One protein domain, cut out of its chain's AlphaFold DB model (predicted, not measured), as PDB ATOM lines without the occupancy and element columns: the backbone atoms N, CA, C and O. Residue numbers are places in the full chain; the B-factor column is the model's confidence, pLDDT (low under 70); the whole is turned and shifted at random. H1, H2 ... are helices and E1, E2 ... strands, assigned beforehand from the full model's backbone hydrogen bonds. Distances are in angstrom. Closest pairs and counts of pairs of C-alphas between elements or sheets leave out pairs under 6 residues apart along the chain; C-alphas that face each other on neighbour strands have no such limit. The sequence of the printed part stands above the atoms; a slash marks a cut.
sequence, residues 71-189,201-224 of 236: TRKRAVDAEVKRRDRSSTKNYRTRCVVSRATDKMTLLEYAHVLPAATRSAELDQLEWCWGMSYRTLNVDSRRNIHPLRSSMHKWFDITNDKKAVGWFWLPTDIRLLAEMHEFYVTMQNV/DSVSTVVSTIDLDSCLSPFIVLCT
ATOM      1  N   THR A  71     305.037 -64.657  44.206       86.62
ATOM      2  CA  THR A  71     305.707 -64.526  42.904       86.62
ATOM      3  C   THR A  71     306.085 -63.072  42.616       86.62
ATOM      4  O   THR A  71     307.232 -62.778  42.276       86.62
ATOM      5  N   ARG A  72     305.152 -62.135  42.839       86.56
ATOM      6  CA  ARG A  72     305.367 -60.699  42.624       86.56
ATOM      7  C   ARG A  72     306.340 -60.097  43.645       86.56
ATOM      8  O   ARG A  72     307.196 -59.316  43.246       86.56
ATOM      9  N   LYS A  73     306.302 -60.526  44.915       89.44
ATOM     10  CA  LYS A  73     307.301 -60.158  45.942       89.44
ATOM     11  C   LYS A  73     308.721 -60.497  45.484       89.44
ATOM     12  O   LYS A  73     309.549 -59.600  45.412       89.44
ATOM     13  N   ARG A  74     308.961 -61.734  45.027       89.50
ATOM     14  CA  ARG A  74     310.266 -62.155  44.471       89.50
ATOM     15  C   ARG A  74     310.707 -61.324  43.260       89.50
ATOM     16  O   ARG A  74     311.899 -61.085  43.090       89.50
ATOM     17  N   ALA A  75     309.770 -60.885  42.417       90.50
ATOM     18  CA  ALA A  75     310.075 -60.010  41.285       90.50
ATOM     19  C   ALA A  75     310.465 -58.587  41.733       90.50
ATOM     20  O   ALA A  75     311.388 -58.005  41.164       90.50
ATOM     21  N   VAL A  76     309.814 -58.048  42.770       90.12
ATOM     22  CA  VAL A  76     310.205 -56.785  43.423       90.12
ATOM     23  C   VAL A  76     311.571 -56.930  44.097       90.12
ATOM     24  O   VAL A  76     312.440 -56.094  43.875       90.12
ATOM     25  N   ASP A  77     311.813 -58.020  44.831       90.56
ATOM     26  CA  ASP A  77     313.103 -58.321  45.469       90.56
ATOM     27  C   ASP A  77     314.258 -58.321  44.458       90.56
ATOM     28  O   ASP A  77     315.309 -57.729  44.705       90.56
ATOM     29  N   ALA A  78     314.059 -58.961  43.301       89.56
ATOM     30  CA  ALA A  78     315.042 -59.007  42.223       89.56
ATOM     31  C   ALA A  78     315.280 -57.627  41.581       89.56
ATOM     32  O   ALA A  78     316.422 -57.275  41.290       89.56
ATOM     33  N   GLU A  79     314.227 -56.829  41.392       88.56
ATOM     34  CA  GLU A  79     314.318 -55.480  40.821       88.56
ATOM     35  C   GLU A  79     315.007 -54.492  41.780       88.56
ATOM     36  O   GLU A  79     315.897 -53.742  41.373       88.56
ATOM     37  N   VAL A  80     314.673 -54.540  43.072       86.62
ATOM     38  CA  VAL A  80     315.347 -53.761  44.123       86.62
ATOM     39  C   VAL A  80     316.809 -54.205  44.251       86.62
ATOM     40  O   VAL A  80     317.699 -53.356  44.267       86.62
ATOM     41  N   LYS A  81     317.096 -55.517  44.216       87.88
ATOM     42  CA  LYS A  81     318.469 -56.057  44.186       87.88
ATOM     43  C   LYS A  81     319.280 -55.587  42.970       87.88
ATOM     44  O   LYS A  81     320.501 -55.469  43.084       87.88
ATOM     45  N   ARG A  82     318.633 -55.356  41.821       86.75
ATOM     46  CA  ARG A  82     319.268 -54.864  40.586       86.75
ATOM     47  C   ARG A  82     319.627 -53.377  40.670       86.75
ATOM     48  O   ARG A  82     320.652 -52.986  40.120       86.75
ATOM     49  N   ARG A  83     318.798 -52.559  41.331       79.00
ATOM     50  CA  ARG A  83     319.015 -51.104  41.471       79.00
ATOM     51  C   ARG A  83     319.837 -50.702  42.710       79.00
ATOM     52  O   ARG A  83     320.435 -49.628  42.710       79.00
ATOM     53  N   ASP A  84     319.906 -51.529  43.756       81.75
ATOM     54  CA  ASP A  84     320.708 -51.248  44.959       81.75
ATOM     55  C   ASP A  84     322.220 -51.315  44.652       81.75
ATOM     56  O   ASP A  84     322.780 -52.387  44.424       81.75
ATOM     57  N   ARG A  85     322.913 -50.166  44.677       79.19
ATOM     58  CA  ARG A  85     324.373 -50.084  44.448       79.19
ATOM     59  C   ARG A  85     325.197 -50.859  45.486       79.19
ATOM     60  O   ARG A  85     326.332 -51.223  45.207       79.19
ATOM     61  N   SER A  86     324.629 -51.151  46.657       78.62
ATOM     62  CA  SER A  86     325.229 -51.982  47.711       78.62
ATOM     63  C   SER A  86     324.728 -53.435  47.654       78.62
ATOM     64  O   SER A  86     324.605 -54.108  48.687       78.62
ATOM     65  N   SER A  87     324.384 -53.915  46.455       82.12
ATOM     66  CA  SER A  87     323.978 -55.292  46.180       82.12
ATOM     67  C   SER A  87     325.177 -56.242  46.191       82.12
ATOM     68  O   SER A  87     326.221 -55.973  45.606       82.12
ATOM     69  N   THR A  88     325.034 -57.378  46.874       83.44
ATOM     70  CA  THR A  88     326.085 -58.401  46.994       83.44
ATOM     71  C   THR A  88     325.525 -59.790  46.690       83.44
ATOM     72  O   THR A  88     324.310 -59.988  46.552       83.44
ATOM     73  N   LYS A  89     326.400 -60.805  46.620       80.44
ATOM     74  CA  LYS A  89     325.980 -62.210  46.460       80.44
ATOM     75  C   LYS A  89     324.928 -62.605  47.510       80.44
ATOM     76  O   LYS A  89     323.904 -63.180  47.151       80.44
ATOM     77  N   ASN A  90     325.117 -62.153  48.752       82.00
ATOM     78  CA  ASN A  90     324.251 -62.404  49.910       82.00
ATOM     79  C   ASN A  90     323.206 -61.294  50.156       82.00
ATOM     80  O   ASN A  90     322.836 -61.039  51.304       82.00
ATOM     81  N   TYR A  91     322.747 -60.609  49.101       84.56
ATOM     82  CA  TYR A  91     321.717 -59.574  49.217       84.56
ATOM     83  C   TYR A  91     320.452 -60.068  49.929       84.56
ATOM     84  O   TYR A  91     319.995 -61.191  49.708       84.56
ATOM     85  N   ARG A  92     319.862 -59.180  50.728       85.25
ATOM     86  CA  ARG A  92     318.562 -59.339  51.378       85.25
ATOM     87  C   ARG A  92     317.746 -58.089  51.122       85.25
ATOM     88  O   ARG A  92     318.304 -56.994  51.168       85.25
ATOM     89  N   THR A  93     316.449 -58.260  50.906       88.44
ATOM     90  CA  THR A  93     315.511 -57.150  50.759       88.44
ATOM     91  C   THR A  93     315.578 -56.237  51.977       88.44
ATOM     92  O   THR A  93     315.671 -56.686  53.126       88.44
ATOM     93  N   ARG A  94     315.568 -54.936  51.701       89.94
ATOM     94  CA  ARG A  94     315.630 -53.856  52.681       89.94
ATOM     95  C   ARG A  94     314.396 -52.978  52.521       89.94
ATOM     96  O   ARG A  94     313.914 -52.804  51.407       89.94
ATOM     97  N   CYS A  95     313.937 -52.370  53.608       89.38
ATOM     98  CA  CYS A  95     313.020 -51.238  53.526       89.38
ATOM     99  C   CYS A  95     313.682 -50.108  52.718       89.38
ATOM    100  O   CYS A  95     314.779 -49.680  53.085       89.38
ATOM    101  N   VAL A  96     313.045 -49.616  51.650       86.25
ATOM    102  CA  VAL A  96     313.669 -48.632  50.736       86.25
ATOM    103  C   VAL A  96     314.062 -47.327  51.442       86.25
ATOM    104  O   VAL A  96     315.124 -46.774  51.155       86.25
ATOM    105  N   VAL A  97     313.261 -46.902  52.427       85.31
ATOM    106  CA  VAL A  97     313.493 -45.699  53.245       85.31
ATOM    107  C   VAL A  97     314.576 -45.956  54.300       85.31
ATOM    108  O   VAL A  97     315.668 -45.405  54.244       85.31
ATOM    109  N   SER A  98     314.297 -46.834  55.271       86.44
ATOM    110  CA  SER A  98     315.159 -47.018  56.456       86.44
ATOM    111  C   SER A  98     316.361 -47.952  56.268       86.44
ATOM    112  O   SER A  98     317.117 -48.156  57.214       86.44
ATOM    113  N   ARG A  99     316.489 -48.604  55.104       87.50
ATOM    114  CA  ARG A  99     317.483 -49.649  54.772       87.50
ATOM    115  C   ARG A  99     317.528 -50.870  55.712       87.50
ATOM    116  O   ARG A  99     318.335 -51.774  55.493       87.50
ATOM    117  N   ALA A 100     316.624 -50.958  56.692       87.62
ATOM    118  CA  ALA A 100     316.467 -52.100  57.592       87.62
ATOM    119  C   ALA A 100     316.146 -53.395  56.824       87.62
ATOM    120  O   ALA A 100     315.358 -53.376  55.878       87.62
ATOM    121  N   THR A 101     316.747 -54.512  57.241       89.00
ATOM    122  CA  THR A 101     316.592 -55.828  56.590       89.00
ATOM    123  C   THR A 101     315.449 -56.648  57.182       89.00
ATOM    124  O   THR A 101     315.046 -56.446  58.330       89.00
ATOM    125  N   ASP A 102     315.004 -57.648  56.418       84.06
ATOM    126  CA  ASP A 102     314.057 -58.692  56.832       84.06
ATOM    127  C   ASP A 102     314.391 -59.364  58.183       84.06
ATOM    128  O   ASP A 102     313.489 -59.746  58.923       84.06
ATOM    129  N   LYS A 103     315.681 -59.468  58.539       83.88
ATOM    130  CA  LYS A 103     316.140 -59.998  59.836       83.88
ATOM    131  C   LYS A 103     315.774 -59.128  61.040       83.88
ATOM    132  O   LYS A 103     315.646 -59.653  62.139       83.88
ATOM    133  N   MET A 104     315.720 -57.810  60.859       79.50
ATOM    134  CA  MET A 104     315.544 -56.841  61.950       79.50
ATOM    135  C   MET A 104     314.088 -56.403  62.099       79.50
ATOM    136  O   MET A 104     313.665 -56.002  63.181       79.50
ATOM    137  N   THR A 105     313.333 -56.423  61.003       86.00
ATOM    138  CA  THR A 105     311.985 -55.860  60.923       86.00
ATOM    139  C   THR A 105     311.161 -56.605  59.887       86.00
ATOM    140  O   THR A 105     311.660 -56.859  58.790       86.00
ATOM    141  N   LEU A 106     309.884 -56.855  60.184       91.06
ATOM    142  CA  LEU A 106     308.938 -57.321  59.173       91.06
ATOM    143  C   LEU A 106     308.855 -56.299  58.026       91.06
ATOM    144  O   LEU A 106     308.690 -55.095  58.261       91.06
ATOM    145  N   LEU A 107     309.007 -56.803  56.799       92.69
ATOM    146  CA  LEU A 107     308.859 -56.033  55.572       92.69
ATOM    147  C   LEU A 107     307.517 -56.351  54.907       92.69
ATOM    148  O   LEU A 107     307.164 -57.513  54.694       92.69
ATOM    149  N   GLU A 108     306.799 -55.295  54.558       93.06
ATOM    150  CA  GLU A 108     305.542 -55.308  53.817       93.06
ATOM    151  C   GLU A 108     305.735 -54.584  52.480       93.06
ATOM    152  O   GLU A 108     306.732 -53.895  52.283       93.06
ATOM    153  N   TYR A 109     304.824 -54.796  51.532       91.94
ATOM    154  CA  TYR A 109     304.987 -54.366  50.142       91.94
ATOM    155  C   TYR A 109     303.853 -53.408  49.794       91.94
ATOM    156  O   TYR A 109     302.743 -53.855  49.508       91.94
ATOM    157  N   ALA A 110     304.151 -52.112  49.858       90.25
ATOM    158  CA  ALA A 110     303.223 -51.035  49.530       90.25
ATOM    159  C   ALA A 110     303.151 -50.837  48.013       90.25
ATOM    160  O   ALA A 110     304.164 -51.026  47.338       90.25
ATOM    161  N   HIS A 111     302.001 -50.410  47.490       88.56
ATOM    162  CA  HIS A 111     301.915 -49.830  46.146       88.56
ATOM    163  C   HIS A 111     301.992 -48.305  46.285       88.56
ATOM    164  O   HIS A 111     301.269 -47.752  47.109       88.56
ATOM    165  N   VAL A 112     302.844 -47.628  45.511       86.12
ATOM    166  CA  VAL A 112     302.982 -46.160  45.561       86.12
ATOM    167  C   VAL A 112     301.727 -45.488  45.001       86.12
ATOM    168  O   VAL A 112     301.155 -44.609  45.637       86.12
ATOM    169  N   LEU A 113     301.266 -45.964  43.845       86.31
ATOM    170  CA  LEU A 113     299.953 -45.694  43.276       86.31
ATOM    171  C   LEU A 113     299.012 -46.859  43.642       86.31
ATOM    172  O   LEU A 113     299.297 -47.991  43.239       86.31
ATOM    173  N   PRO A 114     297.926 -46.654  44.409       85.56
ATOM    174  CA  PRO A 114     297.060 -47.747  44.844       85.56
ATOM    175  C   PRO A 114     296.429 -48.534  43.687       85.56
ATOM    176  O   PRO A 114     295.898 -47.964  42.742       85.56
ATOM    177  N   ALA A 115     296.354 -49.863  43.813       83.88
ATOM    178  CA  ALA A 115     295.677 -50.728  42.833       83.88
ATOM    179  C   ALA A 115     294.153 -50.474  42.696       83.88
ATOM    180  O   ALA A 115     293.502 -51.076  41.847       83.88
ATOM    181  N   ALA A 116     293.586 -49.598  43.535       85.50
ATOM    182  CA  ALA A 116     292.188 -49.164  43.512       85.50
ATOM    183  C   ALA A 116     291.990 -47.718  42.992       85.50
ATOM    184  O   ALA A 116     290.877 -47.199  43.074       85.50
ATOM    185  N   THR A 117     293.042 -47.059  42.483       85.69
ATOM    186  CA  THR A 117     292.941 -45.760  41.789       85.69
ATOM    187  C   THR A 117     291.969 -45.861  40.609       85.69
ATOM    188  O   THR A 117     291.939 -46.871  39.902       85.69
ATOM    189  N   ARG A 118     291.137 -44.833  40.392       89.56
ATOM    190  CA  ARG A 118     290.090 -44.878  39.358       89.56
ATOM    191  C   ARG A 118     290.706 -44.798  37.965       89.56
ATOM    192  O   ARG A 118     291.660 -44.059  37.759       89.56
ATOM    193  N   SER A 119     290.098 -45.446  36.970       90.44
ATOM    194  CA  SER A 119     290.587 -45.381  35.582       90.44
ATOM    195  C   SER A 119     290.734 -43.944  35.068       90.44
ATOM    196  O   SER A 119     291.757 -43.626  34.493       90.44
ATOM    197  N   ALA A 120     289.800 -43.036  35.375       89.25
ATOM    198  CA  ALA A 120     289.923 -41.624  34.988       89.25
ATOM    199  C   ALA A 120     291.105 -40.880  35.653       89.25
ATOM    200  O   ALA A 120     291.572 -39.883  35.117       89.25
ATOM    201  N   GLU A 121     291.588 -41.349  36.808       86.44
ATOM    202  CA  GLU A 121     292.791 -40.826  37.475       86.44
ATOM    203  C   GLU A 121     294.061 -41.447  36.861       86.44
ATOM    204  O   GLU A 121     295.067 -40.761  36.708       86.44
ATOM    205  N   LEU A 122     294.009 -42.720  36.444       87.00
ATOM    206  CA  LEU A 122     295.091 -43.383  35.702       87.00
ATOM    207  C   LEU A 122     295.280 -42.776  34.305       87.00
ATOM    208  O   LEU A 122     296.401 -42.431  33.950       87.00
ATOM    209  N   ASP A 123     294.191 -42.575  33.561       87.19
ATOM    210  CA  ASP A 123     294.173 -41.946  32.235       87.19
ATOM    211  C   ASP A 123     294.767 -40.512  32.288       87.19
ATOM    212  O   ASP A 123     295.436 -40.071  31.353       87.19
ATOM    213  N   GLN A 124     294.574 -39.785  33.401       85.56
ATOM    214  CA  GLN A 124     295.204 -38.476  33.646       85.56
ATOM    215  C   GLN A 124     296.698 -38.586  33.975       85.56
ATOM    216  O   GLN A 124     297.491 -37.797  33.461       85.56
ATOM    217  N   LEU A 125     297.101 -39.555  34.803       83.25
ATOM    218  CA  LEU A 125     298.513 -39.798  35.119       83.25
ATOM    219  C   LEU A 125     299.307 -40.212  33.874       83.25
ATOM    220  O   LEU A 125     300.414 -39.722  33.676       83.25
ATOM    221  N   GLU A 126     298.730 -41.044  33.005       82.38
ATOM    222  CA  GLU A 126     299.314 -41.388  31.705       82.38
ATOM    223  C   GLU A 126     299.566 -40.149  30.849       82.38
ATOM    224  O   GLU A 126     300.684 -39.957  30.375       82.38
ATOM    225  N   TRP A 127     298.560 -39.279  30.708       82.19
ATOM    226  CA  TRP A 127     298.689 -38.027  29.963       82.19
ATOM    227  C   TRP A 127     299.777 -37.113  30.546       82.19
ATOM    228  O   TRP A 127     300.627 -36.613  29.812       82.19
ATOM    229  N   CYS A 128     299.801 -36.933  31.871       78.12
ATOM    230  CA  CYS A 128     300.817 -36.127  32.552       78.12
ATOM    231  C   CYS A 128     302.238 -36.708  32.455       78.12
ATOM    232  O   CYS A 128     303.195 -35.942  32.506       78.12
ATOM    233  N   TRP A 129     302.385 -38.028  32.309       79.75
ATOM    234  CA  TRP A 129     303.670 -38.719  32.132       79.75
ATOM    235  C   TRP A 129     304.048 -38.960  30.659       79.75
ATOM    236  O   TRP A 129     305.001 -39.693  30.393       79.75
ATOM    237  N   GLY A 130     303.307 -38.396  29.696       82.56
ATOM    238  CA  GLY A 130     303.558 -38.597  28.262       82.56
ATOM    239  C   GLY A 130     303.401 -40.054  27.797       82.56
ATOM    240  O   GLY A 130     303.946 -40.441  26.762       82.56
ATOM    241  N   MET A 131     302.693 -40.884  28.568       84.06
ATOM    242  CA  MET A 131     302.498 -42.304  28.289       84.06
ATOM    243  C   MET A 131     301.356 -42.533  27.295       84.06
ATOM    244  O   MET A 131     300.354 -41.819  27.276       84.06
ATOM    245  N   SER A 132     301.471 -43.597  26.498       91.00
ATOM    246  CA  SER A 132     300.379 -44.053  25.634       91.00
ATOM    247  C   SER A 132     299.172 -44.521  26.453       91.00
ATOM    248  O   SER A 132     299.329 -45.151  27.501       91.00
ATOM    249  N   TYR A 133     297.972 -44.284  25.922       92.62
ATOM    250  CA  TYR A 133     296.708 -44.621  26.577       92.62
ATOM    251  C   TYR A 133     296.614 -46.104  26.989       92.62
ATOM    252  O   TYR A 133     296.820 -47.001  26.167       92.62
ATOM    253  N   ARG A 134     296.259 -46.350  28.254       90.25
ATOM    254  CA  ARG A 134     296.150 -47.655  28.933       90.25
ATOM    255  C   ARG A 134     297.433 -48.493  28.920       90.25
ATOM    256  O   ARG A 134     297.383 -49.715  28.766       90.25
ATOM    257  N   THR A 135     298.583 -47.851  29.124       89.94
ATOM    258  CA  THR A 135     299.886 -48.518  29.325       89.94
ATOM    259  C   THR A 135     300.423 -48.450  30.762       89.94
ATOM    260  O   THR A 135     301.369 -49.173  31.095       89.94
ATOM    261  N   LEU A 136     299.807 -47.666  31.653       88.19
ATOM    262  CA  LEU A 136     300.174 -47.564  33.067       88.19
ATOM    263  C   LEU A 136     299.762 -48.817  33.850       88.19
ATOM    264  O   LEU A 136     298.649 -48.968  34.352       88.19
ATOM    265  N   ASN A 137     300.717 -49.731  34.009       89.19
ATOM    266  CA  ASN A 137     300.529 -50.939  34.801       89.19
ATOM    267  C   ASN A 137     300.761 -50.673  36.302       89.19
ATOM    268  O   ASN A 137     301.886 -50.772  36.796       89.19
ATOM    269  N   VAL A 138     299.682 -50.394  37.039       88.62
ATOM    270  CA  VAL A 138     299.688 -50.209  38.508       88.62
ATOM    271  C   VAL A 138     300.174 -51.463  39.257       88.62
ATOM    272  O   VAL A 138     300.807 -51.368  40.305       88.62
ATOM    273  N   ASP A 139     299.969 -52.649  38.684       85.62
ATOM    274  CA  ASP A 139     300.425 -53.941  39.214       85.62
ATOM    275  C   ASP A 139     301.934 -54.207  38.975       85.62
ATOM    276  O   ASP A 139     302.474 -55.245  39.378       85.62
ATOM    277  N   SER A 140     302.639 -53.270  38.326       87.44
ATOM    278  CA  SER A 140     304.068 -53.355  38.016       87.44
ATOM    279  C   SER A 140     304.945 -53.437  39.265       87.44
ATOM    280  O   SER A 140     304.810 -52.669  40.216       87.44
ATOM    281  N   ARG A 141     305.985 -54.279  39.197       88.88
ATOM    282  CA  ARG A 141     307.040 -54.380  40.223       88.88
ATOM    283  C   ARG A 141     307.823 -53.077  40.470       88.88
ATOM    284  O   ARG A 141     308.590 -53.026  41.422       88.88
ATOM    285  N   ARG A 142     307.664 -52.052  39.619       84.12
ATOM    286  CA  ARG A 142     308.205 -50.694  39.840       84.12
ATOM    287  C   ARG A 142     307.349 -49.874  40.807       84.12
ATOM    288  O   ARG A 142     307.906 -49.131  41.599       84.12
ATOM    289  N   ASN A 143     306.030 -50.058  40.770       88.44
ATOM    290  CA  ASN A 143     305.075 -49.377  41.646       88.44
ATOM    291  C   ASN A 143     305.046 -49.970  43.070       88.44
ATOM    292  O   ASN A 143     304.429 -49.406  43.965       88.44
ATOM    293  N   ILE A 144     305.693 -51.117  43.294       90.38
ATOM    294  CA  ILE A 144     305.664 -51.827  44.577       90.38
ATOM    295  C   ILE A 144     306.988 -51.631  45.314       90.38
ATOM    296  O   ILE A 144     308.059 -51.869  44.752       90.38
ATOM    297  N   HIS A 145     306.934 -51.228  46.583       90.44
ATOM    298  CA  HIS A 145     308.117 -50.935  47.397       90.44
ATOM    299  C   HIS A 145     308.109 -51.708  48.726       90.44
ATOM    300  O   HIS A 145     307.115 -51.662  49.457       90.44
ATOM    301  N   PRO A 146     309.214 -52.390  49.094       92.44
ATOM    302  CA  PRO A 146     309.362 -52.960  50.426       92.44
ATOM    303  C   PRO A 146     309.531 -51.843  51.469       92.44
ATOM    304  O   PRO A 146     310.479 -51.054  51.425       92.44
ATOM    305  N   LEU A 147     308.625 -51.809  52.444       91.75
ATOM    306  CA  LEU A 147     308.611 -50.915  53.601       91.75
ATOM    307  C   LEU A 147     308.651 -51.722  54.903       91.75
ATOM    308  O   LEU A 147     308.299 -52.896  54.938       91.75
ATOM    309  N   ARG A 148     309.039 -51.087  56.015       92.31
ATOM    310  CA  ARG A 148     308.783 -51.644  57.359       92.31
ATOM    311  C   ARG A 148     307.280 -51.606  57.630       92.31
ATOM    312  O   ARG A 148     306.671 -50.584  57.334       92.31
ATOM    313  N   SER A 149     306.718 -52.604  58.315       90.81
ATOM    314  CA  SER A 149     305.299 -52.615  58.735       90.81
ATOM    315  C   SER A 149     304.822 -51.340  59.446       90.81
ATOM    316  O   SER A 149     303.653 -50.983  59.370       90.81
ATOM    317  N   SER A 150     305.711 -50.634  60.155       88.56
ATOM    318  CA  SER A 150     305.392 -49.317  60.714       88.56
ATOM    319  C   SER A 150     305.266 -48.255  59.617       88.56
ATOM    320  O   SER A 150     304.240 -47.596  59.530       88.56
ATOM    321  N   MET A 151     306.281 -48.114  58.760       87.31
ATOM    322  CA  MET A 151     306.311 -47.137  57.663       87.31
ATOM    323  C   MET A 151     305.210 -47.370  56.622       87.31
ATOM    324  O   MET A 151     304.679 -46.401  56.103       87.31
ATOM    325  N   HIS A 152     304.835 -48.625  56.360       88.00
ATOM    326  CA  HIS A 152     303.706 -48.966  55.490       88.00
ATOM    327  C   HIS A 152     302.390 -48.416  56.048       88.00
ATOM    328  O   HIS A 152     301.688 -47.699  55.350       88.00
ATOM    329  N   LYS A 153     302.120 -48.632  57.345       87.31
ATOM    330  CA  LYS A 153     300.958 -48.025  58.006       87.31
ATOM    331  C   LYS A 153     300.972 -46.507  57.907       87.31
ATOM    332  O   LYS A 153     299.941 -45.956  57.575       87.31
ATOM    333  N   TRP A 154     302.106 -45.853  58.185       83.56
ATOM    334  CA  TRP A 154     302.232 -44.391  58.083       83.56
ATOM    335  C   TRP A 154     301.970 -43.874  56.660       83.56
ATOM    336  O   TRP A 154     301.280 -42.872  56.515       83.56
ATOM    337  N   PHE A 155     302.462 -44.576  55.634       83.94
ATOM    338  CA  PHE A 155     302.196 -44.272  54.224       83.94
ATOM    339  C   PHE A 155     300.700 -44.393  53.873       83.94
ATOM    340  O   PHE A 155     300.164 -43.536  53.178       83.94
ATOM    341  N   ASP A 156     300.012 -45.393  54.430       81.81
ATOM    342  CA  ASP A 156     298.571 -45.614  54.253       81.81
ATOM    343  C   ASP A 156     297.677 -44.683  55.117       81.81
ATOM    344  O   ASP A 156     296.445 -44.752  55.012       81.81
ATOM    345  N   ILE A 157     298.230 -43.816  55.989       82.62
ATOM    346  CA  ILE A 157     297.406 -42.923  56.830       82.62
ATOM    347  C   ILE A 157     296.684 -41.893  55.954       82.62
ATOM    348  O   ILE A 157     297.276 -40.995  55.346       82.62
ATOM    349  N   THR A 158     295.355 -41.975  55.986       73.06
ATOM    350  CA  THR A 158     294.439 -40.983  55.428       73.06
ATOM    351  C   THR A 158     293.541 -40.432  56.537       73.06
ATOM    352  O   THR A 158     292.919 -41.196  57.273       73.06
ATOM    353  N   ASN A 159     293.446 -39.106  56.640       69.56
ATOM    354  CA  ASN A 159     292.485 -38.405  57.495       69.56
ATOM    355  C   ASN A 159     291.440 -37.768  56.580       69.56
ATOM    356  O   ASN A 159     291.799 -37.152  55.579       69.56
ATOM    357  N   ASP A 160     290.152 -37.924  56.885       75.19
ATOM    358  CA  ASP A 160     289.050 -37.285  56.144       75.19
ATOM    359  C   ASP A 160     289.102 -37.493  54.615       75.19
ATOM    360  O   ASP A 160     288.753 -36.613  53.827       75.19
ATOM    361  N   LYS A 161     289.543 -38.692  54.193       66.12
ATOM    362  CA  LYS A 161     289.774 -39.108  52.791       66.12
ATOM    363  C   LYS A 161     290.905 -38.352  52.066       66.12
ATOM    364  O   LYS A 161     291.012 -38.447  50.847       66.12
ATOM    365  N   LYS A 162     291.765 -37.638  52.797       65.44
ATOM    366  CA  LYS A 162     292.983 -36.974  52.307       65.44
ATOM    367  C   LYS A 162     294.216 -37.739  52.796       65.44
ATOM    368  O   LYS A 162     294.249 -38.183  53.942       65.44
ATOM    369  N   ALA A 163     295.232 -37.895  51.948       64.44
ATOM    370  CA  ALA A 163     296.501 -38.512  52.341       64.44
ATOM    371  C   ALA A 163     297.257 -37.610  53.328       64.44
ATOM    372  O   ALA A 163     297.448 -36.424  53.056       64.44
ATOM    373  N   VAL A 164     297.708 -38.157  54.462       64.69
ATOM    374  CA  VAL A 164     298.389 -37.373  55.509       64.69
ATOM    375  C   VAL A 164     299.892 -37.329  55.249       64.69
ATOM    376  O   VAL A 164     300.705 -37.798  56.039       64.69
ATOM    377  N   GLY A 165     300.253 -36.738  54.109       64.88
ATOM    378  CA  GLY A 165     301.574 -36.146  53.930       64.88
ATOM    379  C   GLY A 165     302.756 -37.107  53.857       64.88
ATOM    380  O   GLY A 165     303.767 -36.814  54.483       64.88
ATOM    381  N   TRP A 166     302.662 -38.202  53.096       65.88
ATOM    382  CA  TRP A 166     303.827 -39.001  52.687       65.88
ATOM    383  C   TRP A 166     303.937 -38.998  51.163       65.88
ATOM    384  O   TRP A 166     303.116 -39.603  50.477       65.88
ATOM    385  N   PHE A 167     304.959 -38.328  50.629       68.19
ATOM    386  CA  PHE A 167     305.272 -38.330  49.200       68.19
ATOM    387  C   PHE A 167     306.755 -38.620  48.950       68.19
ATOM    388  O   PHE A 167     307.625 -38.347  49.781       68.19
ATOM    389  N   TRP A 168     307.020 -39.219  47.791       71.25
ATOM    390  CA  TRP A 168     308.338 -39.675  47.364       71.25
ATOM    391  C   TRP A 168     309.018 -38.573  46.542       71.25
ATOM    392  O   TRP A 168     308.636 -38.353  45.395       71.25
ATOM    393  N   LEU A 169     310.008 -37.867  47.105       72.69
ATOM    394  CA  LEU A 169     310.716 -36.809  46.373       72.69
ATOM    395  C   LEU A 169     311.944 -37.319  45.601       72.69
ATOM    396  O   LEU A 169     312.769 -38.033  46.190       72.69
ATOM    397  N   PRO A 170     312.127 -36.887  44.333       70.75
ATOM    398  CA  PRO A 170     313.357 -37.094  43.575       70.75
ATOM    399  C   PRO A 170     314.629 -36.663  44.323       70.75
ATOM    400  O   PRO A 170     314.605 -35.844  45.241       70.75
ATOM    401  N   THR A 171     315.764 -37.243  43.925       69.75
ATOM    402  CA  THR A 171     317.012 -37.217  44.705       69.75
ATOM    403  C   THR A 171     318.197 -36.388  44.185       69.75
ATOM    404  O   THR A 171     319.160 -36.223  44.924       69.75
ATOM    405  N   ASP A 172     318.298 -35.955  42.926       78.88
ATOM    406  CA  ASP A 172     317.271 -35.204  42.188       78.88
ATOM    407  C   ASP A 172     317.060 -33.810  42.802       78.88
ATOM    408  O   ASP A 172     315.981 -33.253  42.669       78.88
ATOM    409  N   ILE A 173     318.058 -33.261  43.506       78.38
ATOM    410  CA  ILE A 173     318.013 -31.922  44.100       78.38
ATOM    411  C   ILE A 173     317.866 -30.809  43.048       78.38
ATOM    412  O   ILE A 173     317.319 -29.759  43.368       78.38
ATOM    413  N   ARG A 174     318.303 -31.035  41.798       79.88
ATOM    414  CA  ARG A 174     318.052 -30.125  40.666       79.88
ATOM    415  C   ARG A 174     316.581 -30.140  40.273       79.88
ATOM    416  O   ARG A 174     315.922 -29.117  40.387       79.88
ATOM    417  N   LEU A 175     316.054 -31.326  39.975       77.81
ATOM    418  CA  LEU A 175     314.634 -31.548  39.692       77.81
ATOM    419  C   LEU A 175     313.735 -31.061  40.845       77.81
ATOM    420  O   LEU A 175     312.677 -30.498  40.609       77.81
ATOM    421  N   LEU A 176     314.168 -31.208  42.100       79.31
ATOM    422  CA  LEU A 176     313.454 -30.686  43.265       79.31
ATOM    423  C   LEU A 176     313.488 -29.149  43.342       79.31
ATOM    424  O   LEU A 176     312.500 -28.550  43.758       79.31
ATOM    425  N   ALA A 177     314.591 -28.512  42.941       79.19
ATOM    426  CA  ALA A 177     314.676 -27.056  42.828       79.19
ATOM    427  C   ALA A 177     313.813 -26.527  41.670       79.19
ATOM    428  O   ALA A 177     313.083 -25.564  41.867       79.19
ATOM    429  N   GLU A 178     313.819 -27.202  40.517       82.38
ATOM    430  CA  GLU A 178     312.969 -26.908  39.354       82.38
ATOM    431  C   GLU A 178     311.475 -27.061  39.699       82.38
ATOM    432  O   GLU A 178     310.677 -26.161  39.438       82.38
ATOM    433  N   MET A 179     311.092 -28.151  40.379       75.44
ATOM    434  CA  MET A 179     309.735 -28.340  40.913       75.44
ATOM    435  C   MET A 179     309.363 -27.243  41.920       75.44
ATOM    436  O   MET A 179     308.253 -26.716  41.866       75.44
ATOM    437  N   HIS A 180     310.265 -26.885  42.839       80.69
ATOM    438  CA  HIS A 180     310.029 -25.822  43.818       80.69
ATOM    439  C   HIS A 180     309.835 -24.457  43.141       80.69
ATOM    440  O   HIS A 180     308.874 -23.756  43.450       80.69
ATOM    441  N   GLU A 181     310.712 -24.088  42.205       80.38
ATOM    442  CA  GLU A 181     310.600 -22.857  41.422       80.38
ATOM    443  C   GLU A 181     309.276 -22.817  40.655       80.38
ATOM    444  O   GLU A 181     308.540 -21.837  40.770       80.38
ATOM    445  N   PHE A 182     308.904 -23.902  39.970       78.88
ATOM    446  CA  PHE A 182     307.623 -24.010  39.274       78.88
ATOM    447  C   PHE A 182     306.423 -23.812  40.218       78.88
ATOM    448  O   PHE A 182     305.595 -22.928  39.989       78.88
ATOM    449  N   TYR A 183     306.330 -24.575  41.314       73.25
ATOM    450  CA  TYR A 183     305.176 -24.495  42.217       73.25
ATOM    451  C   TYR A 183     305.082 -23.160  42.975       73.25
ATOM    452  O   TYR A 183     303.972 -22.676  43.201       73.25
ATOM    453  N   VAL A 184     306.209 -22.540  43.340       78.06
ATOM    454  CA  VAL A 184     306.219 -21.242  44.040       78.06
ATOM    455  C   VAL A 184     305.976 -20.075  43.076       78.06
ATOM    456  O   VAL A 184     305.256 -19.139  43.423       78.06
ATOM    457  N   THR A 185     306.503 -20.110  41.848       74.69
ATOM    458  CA  THR A 185     306.232 -19.048  40.858       74.69
ATOM    459  C   THR A 185     304.789 -19.082  40.355       74.69
ATOM    460  O   THR A 185     304.193 -18.017  40.199       74.69
ATOM    461  N   MET A 186     304.180 -20.265  40.193       60.25
ATOM    462  CA  MET A 186     302.765 -20.398  39.813       60.25
ATOM    463  C   MET A 186     301.814 -19.707  40.808       60.25
ATOM    464  O   MET A 186     300.898 -19.011  40.380       60.25
ATOM    465  N   GLN A 187     302.057 -19.814  42.122       58.09
ATOM    466  CA  GLN A 187     301.208 -19.174  43.145       58.09
ATOM    467  C   GLN A 187     301.257 -17.636  43.115       58.09
ATOM    468  O   GLN A 187     300.307 -16.979  43.527       58.09
ATOM    469  N   ASN A 188     302.337 -17.045  42.591       56.78
ATOM    470  CA  ASN A 188     302.489 -15.590  42.477       56.78
ATOM    471  C   ASN A 188     301.875 -15.007  41.184       56.78
ATOM    472  O   ASN A 188     301.943 -13.800  40.966       56.78
ATOM    473  N   VAL A 189     301.298 -15.849  40.319       56.09
ATOM    474  CA  VAL A 189     300.739 -15.469  39.005       56.09
ATOM    475  C   VAL A 189     299.212 -15.326  39.021       56.09
ATOM    476  O   VAL A 189     298.654 -14.637  38.170       56.09
ATOM    477  N   ASP A 201     302.124 -27.940  28.016       42.72
ATOM    478  CA  ASP A 201     303.213 -28.702  27.388       42.72
ATOM    479  C   ASP A 201     304.583 -28.464  28.060       42.72
ATOM    480  O   ASP A 201     305.428 -29.362  28.131       42.72
ATOM    481  N   SER A 202     304.782 -27.284  28.659       43.66
ATOM    482  CA  SER A 202     305.950 -27.002  29.507       43.66
ATOM    483  C   SER A 202     305.933 -27.839  30.798       43.66
ATOM    484  O   SER A 202     306.943 -28.431  31.184       43.66
ATOM    485  N   VAL A 203     304.756 -27.995  31.416       43.56
ATOM    486  CA  VAL A 203     304.553 -28.862  32.592       43.56
ATOM    487  C   VAL A 203     304.778 -30.327  32.223       43.56
ATOM    488  O   VAL A 203     305.461 -31.045  32.951       43.56
ATOM    489  N   SER A 204     304.273 -30.751  31.058       41.22
ATOM    490  CA  SER A 204     304.517 -32.090  30.511       41.22
ATOM    491  C   SER A 204     306.013 -32.375  30.347       41.22
ATOM    492  O   SER A 204     306.458 -33.474  30.658       41.22
ATOM    493  N   THR A 205     306.825 -31.387  29.959       40.91
ATOM    494  CA  THR A 205     308.279 -31.559  29.789       40.91
ATOM    495  C   THR A 205     308.999 -31.825  31.121       40.91
ATOM    496  O   THR A 205     309.790 -32.767  31.225       40.91
ATOM    497  N   VAL A 206     308.695 -31.050  32.170       40.53
ATOM    498  CA  VAL A 206     309.264 -31.265  33.518       40.53
ATOM    499  C   VAL A 206     308.784 -32.597  34.106       40.53
ATOM    500  O   VAL A 206     309.580 -33.364  34.645       40.53
ATOM    501  N   VAL A 207     307.497 -32.921  33.958       37.97
ATOM    502  CA  VAL A 207     306.902 -34.139  34.528       37.97
ATOM    503  C   VAL A 207     307.304 -35.407  33.753       37.97
ATOM    504  O   VAL A 207     307.558 -36.432  34.378       37.97
ATOM    505  N   SER A 208     307.490 -35.340  32.431       36.88
ATOM    506  CA  SER A 208     308.040 -36.441  31.612       36.88
ATOM    507  C   SER A 208     309.517 -36.732  31.910       36.88
ATOM    508  O   SER A 208     310.012 -37.813  31.600       36.88
ATOM    509  N   THR A 209     310.225 -35.794  32.550       36.41
ATOM    510  CA  THR A 209     311.590 -36.011  33.059       36.41
ATOM    511  C   THR A 209     311.586 -36.832  34.366       36.41
ATOM    512  O   THR A 209     312.614 -37.390  34.757       36.41
ATOM    513  N   ILE A 210     310.424 -37.005  35.018       40.47
ATOM    514  CA  ILE A 210     310.222 -37.889  36.181       40.47
ATOM    515  C   ILE A 210     310.055 -39.346  35.711       40.47
ATOM    516  O   ILE A 210     309.023 -39.991  35.883       40.47
ATOM    517  N   ASP A 211     311.110 -39.881  35.103       38.00
ATOM    518  CA  ASP A 211     311.151 -41.253  34.610       38.00
ATOM    519  C   ASP A 211     310.973 -42.287  35.748       38.00
ATOM    520  O   ASP A 211     311.729 -42.336  36.727       38.00
ATOM    521  N   LEU A 212     309.991 -43.181  35.587       43.78
ATOM    522  CA  LEU A 212     309.698 -44.281  36.512       43.78
ATOM    523  C   LEU A 212     310.796 -45.372  36.553       43.78
ATOM    524  O   LEU A 212     310.757 -46.248  37.423       43.78
ATOM    525  N   ASP A 213     311.785 -45.363  35.650       37.97
ATOM    526  CA  ASP A 213     313.027 -46.140  35.797       37.97
ATOM    527  C   ASP A 213     314.021 -45.507  36.787       37.97
ATOM    528  O   ASP A 213     314.707 -46.242  37.511       37.97
ATOM    529  N   SER A 214     314.050 -44.172  36.849       40.03
ATOM    530  CA  SER A 214     314.877 -43.348  37.744       40.03
ATOM    531  C   SER A 214     314.287 -43.215  39.157       40.03
ATOM    532  O   SER A 214     315.026 -43.057  40.137       40.03
ATOM    533  N   CYS A 215     312.968 -43.390  39.290       41.34
ATOM    534  CA  CYS A 215     312.190 -43.420  40.538       41.34
ATOM    535  C   CYS A 215     312.480 -44.629  41.467       41.34
ATOM    536  O   CYS A 215     311.560 -45.240  41.999       41.34
ATOM    537  N   LEU A 216     313.748 -44.999  41.675       44.91
ATOM    538  CA  LEU A 216     314.192 -45.914  42.745       44.91
ATOM    539  C   LEU A 216     315.603 -45.592  43.297       44.91
ATOM    540  O   LEU A 216     316.214 -46.402  44.001       44.91
ATOM    541  N   SER A 217     316.114 -44.390  43.011       40.94
ATOM    542  CA  SER A 217     317.225 -43.771  43.753       40.94
ATOM    543  C   SER A 217     316.808 -43.472  45.220       40.94
ATOM    544  O   SER A 217     315.652 -43.704  45.579       40.94
ATOM    545  N   PRO A 218     317.701 -43.029  46.136       41.84
ATOM    546  CA  PRO A 218     317.390 -42.915  47.569       41.84
ATOM    547  C   PRO A 218     316.463 -41.725  47.901       41.84
ATOM    548  O   PRO A 218     316.928 -40.704  48.401       41.84
ATOM    549  N   PHE A 219     315.165 -41.869  47.607       43.22
ATOM    550  CA  PHE A 219     314.119 -40.861  47.810       43.22
ATOM    551  C   PHE A 219     314.210 -40.148  49.162       43.22
ATOM    552  O   PHE A 219     314.332 -40.791  50.212       43.22
ATOM    553  N   ILE A 220     314.040 -38.826  49.138       44.12
ATOM    554  CA  ILE A 220     313.742 -38.072  50.353       44.12
ATOM    555  C   ILE A 220     312.251 -38.256  50.644       44.12
ATOM    556  O   ILE A 220     311.402 -38.068  49.775       44.12
ATOM    557  N   VAL A 221     311.942 -38.641  51.878       46.69
ATOM    558  CA  VAL A 221     310.569 -38.760  52.368       46.69
ATOM    559  C   VAL A 221     310.290 -37.547  53.238       46.69
ATOM    560  O   VAL A 221     310.899 -37.401  54.300       46.69
ATOM    561  N   LEU A 222     309.393 -36.670  52.787       43.38
ATOM    562  CA  LEU A 222     308.910 -35.554  53.596       43.38
ATOM    563  C   LEU A 222     307.590 -35.926  54.262       43.38
ATOM    564  O   LEU A 222     306.697 -36.473  53.621       43.38
ATOM    565  N   CYS A 223     307.496 -35.603  55.550       38.00
ATOM    566  CA  CYS A 223     306.263 -35.652  56.323       38.00
ATOM    567  C   CYS A 223     305.695 -34.231  56.403       38.00
ATOM    568  O   CYS A 223     306.312 -33.380  57.044       38.00
ATOM    569  N   THR A 224     304.538 -33.952  55.802       40.28
ATOM    570  CA  THR A 224     303.846 -32.663  56.013       40.28
ATOM    571  C   THR A 224     302.927 -32.749  57.228       40.28
ATOM    572  O   THR A 224     301.709 -32.866  57.098       40.28
TER     573      THR A 224
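This is residues 71 to 189 and 201 to 224 of the 236 residues of the protein "HNHc domain-containing protein" of Auriculariopsis ampla (UniProt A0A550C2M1). Two small two-stranded sheets stand one after the other along the longest axis: E1 and E2 pair between helices H1 and H3, which sit on opposite sides of them, while E3 and E4 pair nearer the middle. H2, H4 and H5 form a loose helical end beyond, and residues 183 to 189 stick out there. The printed part has 143 residues with five named helices and four named strands, in the order H1 E1 H2 E2 H3 E3 H4 H5 E4; both sheets, E1 - E2 and E3 - E4, are antiparallel. The class is mixed, helices and strands, though under half of the residues are in named elements. The whole is compact, with a radius of gyration of the C-alphas of 16.4 A and spans of 52 by 35 by 31 A.

H1, residues 71 to 83, begins with C-alpha 71 at (305.707, -64.526, 42.904) and is 19.0 A long. E1 is residues 107 to 111, 13.2 A, and H2 residues 119 to 128, 14.1 A. E2, residues 144 to 148, is followed directly by H3, residues 149 to 155. E3 is residues 166 to 169. H4, residues 173 to 187, is 21.1 A long, with C-alpha 187 at (301.208, -19.174, 43.145). H5 is residues 201 to 208. E4, residues 220 to 223, ends with C-alpha 223 at (306.263, -35.652, 56.323).

The closest C-alphas of H1 and E2 are those of Val 76 and Ile 144, 6.8 A apart. E1 and E2 are antiparallel at 142 degrees, with N 108 and O 147 at 2.9 A. The closest C-alphas of E1 and H3 are those of Glu 108 and Ser 149, 5.6 A apart. H2 and H5 only just touch, with 3 pairs of C-alphas within 8 A, the closest those of Cys 128 and Ser 204 at 5.8 A; they stand about perpendicular at 78 degrees. E3 and E4 are antiparallel at 152 degrees, with N 169 and O 220 at 3.0 A. H4 and H5 are close but not clearly touching: their closest C-alphas, Met 179 and Val 206, are 8.0 A apart. H1 and H4 are apart. Each O i to N i+4 pair is within hydrogen-bond range in H1, H2, H3 and H5, and 10 of 11 are in H4.

The two C-alphas farthest apart, those of Lys 89 and Val 189, are 53.6 A apart. Residues 190 to 200 are cut out, and C-alphas 189 and 201 are 17.8 A apart across the cut. The links H1 to E1, H2 to E2 and H5 to E4 are long. The mean pLDDT of the printed part is 75.7, and 37 residues are under 70, among them residues 161 to 167 and 201 to 224.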